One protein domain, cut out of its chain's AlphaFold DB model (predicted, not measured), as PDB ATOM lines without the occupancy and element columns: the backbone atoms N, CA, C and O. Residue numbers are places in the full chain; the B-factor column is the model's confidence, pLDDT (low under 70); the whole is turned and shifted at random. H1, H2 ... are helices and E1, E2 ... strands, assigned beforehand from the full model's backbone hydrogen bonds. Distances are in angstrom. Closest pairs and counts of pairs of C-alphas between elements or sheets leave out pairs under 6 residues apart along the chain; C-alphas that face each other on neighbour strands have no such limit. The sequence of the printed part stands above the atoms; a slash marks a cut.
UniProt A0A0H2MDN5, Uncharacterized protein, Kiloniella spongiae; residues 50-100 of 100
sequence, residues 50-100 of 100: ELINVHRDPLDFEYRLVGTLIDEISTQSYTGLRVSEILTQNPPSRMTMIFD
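What this domain is: This is residues 50 to 100 of the 100 residues of an uncharacterized protein of Kiloniella spongiae (UniProt A0A0H2MDN5). A hairpin of two strands, E1 and E2, lies along the longest axis, with the short helix H1 at one end and the still shorter H2 near the other. Between the helices a long stretch with no named element, residues 74 to 94, runs back along the E2 side of the hairpin. The printed part has 51 residues, in the order E1, E2, H1, H2; the sheet is antiparallel, order E1 - E2. The class is mixed, helices and strands, with 23 residues, under half, in named elements. The whole is compact, with a radius of gyration of the C-alphas of 11.1 A, and elongated, spanning 31 by 20 by 16 A.

Where its parts are: Find C-alpha 50 at (12.424, -12.774, 55.043); from there E1 runs through residues 50 to 55, 15.9 A. E2 is residues 60 to 66, 16.8 A, beginning at C-alpha 60 at (23.120, -14.098, 43.760). H1 is residues 68 to 73, 8.8 A. H2 is residues 95 to 98, ending at C-alpha 98 at (28.586, -17.049, 53.016), 5.9 A from its first C-alpha.

How they stand to each other: Look first at the hairpin of E1 and E2, antiparallel at 154 degrees. N 53 and O 62, at 2.8 A, and N 51 and O 65, at 2.9 A, are within hydrogen-bond range. H1 and E1 are apart, but only just, with their closest C-alphas 8.1 A apart. At Asp 60 and Thr 96 you find the closest C-alphas of E2 and H2, 7.0 A apart. H2 is apart from E1 and from H1. In H1 every O i to N i+4 pair is within hydrogen-bond range; H2 is too short for such a pair.

The domain as a whole: The C-alphas farthest apart are those of Asp 57 and Glu 72, 32.0 A. The printed part has no cut. The links E1 to E2 and E2 to H1 are tight; H1 to H2 is long, 21 residues. Confidence is low, under 70, at residues 98 to 100.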
ATOM      1  N   GLU A  50      11.986 -12.921  56.434       93.62
ATOM      2  CA  GLU A  50      12.424 -12.774  55.043       93.62
ATOM      3  C   GLU A  50      12.668 -14.157  54.437       93.62
ATOM      4  O   GLU A  50      13.199 -15.057  55.092       93.62
ATOM      5  N   LEU A  51      12.296 -14.336  53.170       91.31
ATOM      6  CA  LEU A  51      12.645 -15.526  52.398       91.31
ATOM      7  C   LEU A  51      13.538 -15.122  51.238       91.31
ATOM      8  O   LEU A  51      13.163 -14.288  50.418       91.31
ATOM      9  N   ILE A  52      14.684 -15.787  51.135       92.69
ATOM     10  CA  ILE A  52      15.663 -15.554  50.081       92.69
ATOM     11  C   ILE A  52      15.646 -16.717  49.090       92.69
ATOM     12  O   ILE A  52      15.789 -17.883  49.472       92.69
ATOM     13  N   ASN A  53      15.490 -16.406  47.805       92.75
ATOM     14  CA  ASN A  53      15.834 -17.323  46.726       92.75
ATOM     15  C   ASN A  53      17.349 -17.260  46.505       92.75
ATOM     16  O   ASN A  53      17.910 -16.177  46.349       92.75
ATOM     17  N   VAL A  54      18.002 -18.422  46.464       91.75
ATOM     18  CA  VAL A  54      19.429 -18.528  46.135       91.75
ATOM     19  C   VAL A  54      19.559 -18.883  44.659       91.75
ATOM     20  O   VAL A  54      19.176 -19.984  44.253       91.75
ATOM     21  N   HIS A  55      20.109 -17.965  43.872       92.81
ATOM     22  CA  HIS A  55      20.480 -18.196  42.479       92.81
ATOM     23  C   HIS A  55      21.922 -18.700  42.438       92.81
ATOM     24  O   HIS A  55      22.789 -18.167  43.126       92.81
ATOM     25  N   ARG A  56      22.174 -19.766  41.676       90.50
ATOM     26  CA  ARG A  56      23.517 -20.330  41.485       90.50
ATOM     27  C   ARG A  56      23.926 -20.111  40.032       90.50
ATOM     28  O   ARG A  56      23.105 -20.329  39.148       90.50
ATOM     29  N   ASP A  57      25.175 -19.704  39.827       89.56
ATOM     30  CA  ASP A  57      25.802 -19.436  38.524       89.56
ATOM     31  C   ASP A  57      25.152 -18.303  37.685       89.56
ATOM     32  O   ASP A  57      24.409 -18.572  36.739       89.56
ATOM     33  N   PRO A  58      25.476 -17.018  37.958       89.19
ATOM     34  CA  PRO A  58      26.332 -16.535  39.046       89.19
ATOM     35  C   PRO A  58      25.618 -16.599  40.403       89.19
ATOM     36  O   PRO A  58      24.389 -16.579  40.467       89.19
ATOM     37  N   LEU A  59      26.391 -16.685  41.492       90.00
ATOM     38  CA  LEU A  59      25.832 -16.639  42.843       90.00
ATOM     39  C   LEU A  59      25.186 -15.273  43.098       90.00
ATOM     40  O   LEU A  59      25.857 -14.243  43.021       90.00
ATOM     41  N   ASP A  60      23.898 -15.286  43.421       92.06
ATOM     42  CA  ASP A  60      23.120 -14.098  43.760       92.06
ATOM     43  C   ASP A  60      21.921 -14.482  44.640       92.06
ATOM     44  O   ASP A  60      21.560 -15.658  44.767       92.06
ATOM     45  N   PHE A  61      21.287 -13.490  45.253       92.81
ATOM     46  CA  PHE A  61      20.218 -13.681  46.228       92.81
ATOM     47  C   PHE A  61      19.074 -12.737  45.921       92.81
ATOM     48  O   PHE A  61      19.296 -11.552  45.713       92.81
ATOM     49  N   GLU A  62      17.852 -13.247  45.924       95.25
ATOM     50  CA  GLU A  62      16.652 -12.456  45.660       95.25
ATOM     51  C   GLU A  62      15.705 -12.537  46.853       95.25
ATOM     52  O   GLU A  62      15.372 -13.630  47.322       95.25
ATOM     53  N   TYR A  63      15.239 -11.381  47.318       95.44
ATOM     54  CA  TYR A  63      14.238 -11.279  48.374       95.44
ATOM     55  C   TYR A  63      12.867 -11.722  47.851       95.44
ATOM     56  O   TYR A  63      12.095 -10.934  47.315       95.44
ATOM     57  N   ARG A  64      12.536 -13.006  48.007       93.50
ATOM     58  CA  ARG A  64      11.257 -13.586  47.567       93.50
ATOM     59  C   ARG A  64      10.071 -13.042  48.362       93.50
ATOM     60  O   ARG A  64       8.975 -12.900  47.823       93.50
ATOM     61  N   LEU A  65      10.274 -12.853  49.659       92.50
ATOM     62  CA  LEU A  65       9.289 -12.327  50.592       92.50
ATOM     63  C   LEU A  65      10.027 -11.485  51.621       92.50
ATOM     64  O   LEU A  65      11.025 -11.944  52.175       92.50
ATOM     65  N   VAL A  66       9.496 -10.301  51.895       96.44
ATOM     66  CA  VAL A  66       9.886  -9.459  53.023       96.44
ATOM     67  C   VAL A  66       8.635  -9.236  53.864       96.44
ATOM     68  O   VAL A  66       7.590  -8.844  53.343       96.44
ATOM     69  N   GLY A  67       8.711  -9.569  55.150       96.62
ATOM     70  CA  GLY A  67       7.614  -9.380  56.089       96.62
ATOM     71  C   GLY A  67       7.263  -7.901  56.243       96.62
ATOM     72  O   GLY A  67       8.133  -7.038  56.178       96.62
ATOM     73  N   THR A  68       5.986  -7.591  56.463       96.56
ATOM     74  CA  THR A  68       5.494  -6.203  56.463       96.56
ATOM     75  C   THR A  68       6.166  -5.315  57.509       96.56
ATOM     76  O   THR A  68       6.425  -4.155  57.223       96.56
ATOM     77  N   LEU A  69       6.517  -5.841  58.689       95.94
ATOM     78  CA  LEU A  69       7.227  -5.051  59.704       95.94
ATOM     79  C   LEU A  69       8.673  -4.757  59.297       95.94
ATOM     80  O   LEU A  69       9.215  -3.720  59.668       95.94
ATOM     81  N   ILE A  70       9.296  -5.654  58.532       96.12
ATOM     82  CA  ILE A  70      10.631  -5.429  57.975       96.12
ATOM     83  C   ILE A  70      10.558  -4.395  56.848       96.12
ATOM     84  O   ILE A  70      11.405  -3.507  56.771       96.12
ATOM     85  N   ASP A  71       9.522  -4.470  56.012       95.56
ATOM     86  CA  ASP A  71       9.255  -3.507  54.940       95.56
ATOM     87  C   ASP A  71       9.024  -2.090  55.509       95.56
ATOM     88  O   ASP A  71       9.609  -1.129  55.019       95.56
ATOM     89  N   GLU A  72       8.275  -1.964  56.613       96.50
ATOM     90  CA  GLU A  72       7.999  -0.688  57.300       96.50
ATOM     91  C   GLU A  72       9.249   0.014  57.851       96.50
ATOM     92  O   GLU A  72       9.308   1.246  57.866       96.50
ATOM     93  N   ILE A  73      10.246  -0.745  58.319       94.75
ATOM     94  CA  ILE A  73      11.505  -0.189  58.851       94.75
ATOM     95  C   ILE A  73      12.605  -0.071  57.787       94.75
ATOM     96  O   ILE A  73      13.684   0.460  58.065       94.75
ATOM     97  N   SER A  74      12.355  -0.579  56.583       93.06
ATOM     98  CA  SER A  74      13.290  -0.534  55.465       93.06
ATOM     99  C   SER A  74      13.224   0.807  54.738       93.06
ATOM    100  O   SER A  74      12.204   1.489  54.699       93.06
ATOM    101  N   THR A  75      14.331   1.206  54.110       93.06
ATOM    102  CA  THR A  75      14.390   2.459  53.333       93.06
ATOM    103  C   THR A  75      13.568   2.411  52.044       93.06
ATOM    104  O   THR A  75      13.270   3.452  51.466       93.06
ATOM    105  N   GLN A  76      13.265   1.208  51.563       93.06
ATOM    106  CA  GLN A  76      12.424   0.919  50.407       93.06
ATOM    107  C   GLN A  76      11.952  -0.533  50.497       93.06
ATOM    108  O   GLN A  76      12.520  -1.311  51.266       93.06
ATOM    109  N   SER A  77      10.991  -0.918  49.657       94.44
ATOM    110  CA  SER A  77      10.656  -2.332  49.534       94.44
ATOM    111  C   SER A  77      11.739  -3.083  48.773       94.44
ATOM    112  O   SER A  77      12.133  -2.688  47.674       94.44
ATOM    113  N   TYR A  78      12.217  -4.169  49.373       95.81
ATOM    114  CA  TYR A  78      13.238  -5.033  48.785       95.81
ATOM    115  C   TYR A  78      12.657  -6.276  48.111       95.81
ATOM    116  O   TYR A  78      13.390  -6.980  47.423       95.81
ATOM    117  N   THR A  79      11.354  -6.541  48.254       96.62
ATOM    118  CA  THR A  79      10.716  -7.718  47.648       96.62
ATOM    119  C   THR A  79      10.922  -7.730  46.131       96.62
ATOM    120  O   THR A  79      10.587  -6.775  45.435       96.62
ATOM    121  N   GLY A  80      11.459  -8.832  45.614       97.00
ATOM    122  CA  GLY A  80      11.775  -9.041  44.202       97.00
ATOM    123  C   GLY A  80      13.128  -8.486  43.752       97.00
ATOM    124  O   GLY A  80      13.554  -8.813  42.647       97.00
ATOM    125  N   LEU A  81      13.819  -7.695  44.579       96.25
ATOM    126  CA  LEU A  81      15.158  -7.205  44.259       96.25
ATOM    127  C   LEU A  81      16.212  -8.271  44.544       96.25
ATOM    128  O   LEU A  81      16.119  -9.043  45.508       96.25
ATOM    129  N   ARG A  82      17.256  -8.265  43.719       94.50
ATOM    130  CA  ARG A  82      18.479  -9.015  43.960       94.50
ATOM    131  C   ARG A  82      19.444  -8.212  44.814       94.50
ATOM    132  O   ARG A  82      19.556  -6.995  44.688       94.50
ATOM    133  N   VAL A  83      20.219  -8.904  45.636       92.88
ATOM    134  CA  VAL A  83      21.273  -8.309  46.465       92.88
ATOM    135  C   VAL A  83      22.276  -7.532  45.614       92.88
ATOM    136  O   VAL A  83      22.703  -6.448  46.009       92.88
ATOM    137  N   SER A  84      22.599  -8.017  44.410       91.88
ATOM    138  CA  SER A  84      23.472  -7.298  43.474       91.88
ATOM    139  C   SER A  84      22.939  -5.925  43.041       91.88
ATOM    140  O   SER A  84      23.724  -5.048  42.681       91.88
ATOM    141  N   GLU A  85      21.616  -5.737  43.053       92.81
ATOM    142  CA  GLU A  85      20.935  -4.496  42.657       92.81
ATOM    143  C   GLU A  85      20.871  -3.482  43.810       92.81
ATOM    144  O   GLU A  85      20.633  -2.293  43.590       92.81
ATOM    145  N   ILE A  86      21.120  -3.927  45.045       92.00
ATOM    146  CA  ILE A  86      21.054  -3.096  46.243       92.00
ATOM    147  C   ILE A  86      22.452  -2.557  46.554       92.00
ATOM    148  O   ILE A  86      23.344  -3.283  46.992       92.00
ATOM    149  N   LEU A  87      22.636  -1.246  46.377       87.06
ATOM    150  CA  LEU A  87      23.930  -0.560  46.519       87.06
ATOM    151  C   LEU A  87      24.628  -0.816  47.866       87.06
ATOM    152  O   LEU A  87      25.850  -0.837  47.941       87.06
ATOM    153  N   THR A  88      23.869  -0.981  48.948       86.25
ATOM    154  CA  THR A  88      24.420  -1.203  50.294       86.25
ATOM    155  C   THR A  88      24.752  -2.665  50.582       86.25
ATOM    156  O   THR A  88      25.384  -2.951  51.599       86.25
ATOM    157  N   GLN A  89      24.332  -3.590  49.716       87.88
ATOM    158  CA  GLN A  89      24.479  -5.033  49.915       87.88
ATOM    159  C   GLN A  89      25.314  -5.718  48.825       87.88
ATOM    160  O   GLN A  89      25.708  -6.873  49.006       87.88
ATOM    161  N   ASN A  90      25.639  -5.012  47.742       82.19
ATOM    162  CA  ASN A  90      26.603  -5.447  46.740       82.19
ATOM    163  C   ASN A  90      28.063  -5.241  47.233       82.19
ATOM    164  O   ASN A  90      28.285  -4.705  48.327       82.19
ATOM    165  N   PRO A  91      29.092  -5.730  46.509       77.06
ATOM    166  CA  PRO A  91      30.488  -5.566  46.917       77.06
ATOM    167  C   PRO A  91      30.825  -4.101  47.264       77.06
ATOM    168  O   PRO A  91      30.524  -3.212  46.469       77.06
ATOM    169  N   PRO A  92      31.457  -3.827  48.426       77.62
ATOM    170  CA  PRO A  92      32.310  -4.722  49.223       77.62
ATOM    171  C   PRO A  92      31.605  -5.559  50.314       77.62
ATOM    172  O   PRO A  92      32.282  -6.113  51.183       77.62
ATOM    173  N   SER A  93      30.274  -5.670  50.300       80.00
ATOM    174  CA  SER A  93      29.534  -6.610  51.156       80.00
ATOM    175  C   SER A  93      30.074  -8.044  51.048       80.00
ATOM    176  O   SER A  93      30.493  -8.493  49.982       80.00
ATOM    177  N   ARG A  94      30.037  -8.787  52.162       80.38
ATOM    178  CA  ARG A  94      30.455 -10.202  52.228       80.38
ATOM    179  C   ARG A  94      29.301 -11.188  52.066       80.38
ATOM    180  O   ARG A  94      29.496 -12.377  52.288       80.38
ATOM    181  N   MET A  95      28.107 -10.715  51.714       75.69
ATOM    182  CA  MET A  95      26.912 -11.561  51.650       75.69
ATOM    183  C   MET A  95      27.076 -12.740  50.675       75.69
ATOM    184  O   MET A  95      26.649 -13.850  50.979       75.69
ATOM    185  N   THR A  96      27.787 -12.537  49.563       71.69
ATOM    186  CA  THR A  96      28.108 -13.598  48.597       71.69
ATOM    187  C   THR A  96      29.105 -14.631  49.125       71.69
ATOM    188  O   THR A  96      29.020 -15.788  48.741       71.69
ATOM    189  N   MET A  97      29.972 -14.276  50.076       76.31
ATOM    190  CA  MET A  97      30.998 -15.186  50.612       76.31
ATOM    191  C   MET A  97      30.445 -16.233  51.592       76.31
ATOM    192  O   MET A  97      31.174 -17.127  52.003       76.31
ATOM    193  N   ILE A  98      29.188 -16.116  52.039       69.06
ATOM    194  CA  ILE A  98      28.586 -17.049  53.016       69.06
ATOM    195  C   ILE A  98      28.335 -18.436  52.395       69.06
ATOM    196  O   ILE A  98      28.198 -19.422  53.120       69.06
ATOM    197  N   PHE A  99      28.255 -18.512  51.065       64.81
ATOM    198  CA  PHE A  99      27.827 -19.707  50.338       64.81
ATOM    199  C   PHE A  99      28.880 -20.269  49.371       64.81
ATOM    200  O   PHE A  99      28.551 -21.205  48.633       64.81
ATOM    201  N   ASP A 100      30.097 -19.719  49.403       59.34
ATOM    202  CA  ASP A 100      31.310 -20.296  48.805       59.34
ATOM    203  C   ASP A 100      31.878 -21.412  49.705       59.34
ATOM    204  O   ASP A 100      32.314 -22.454  49.160       59.34
TER     205      ASP A 100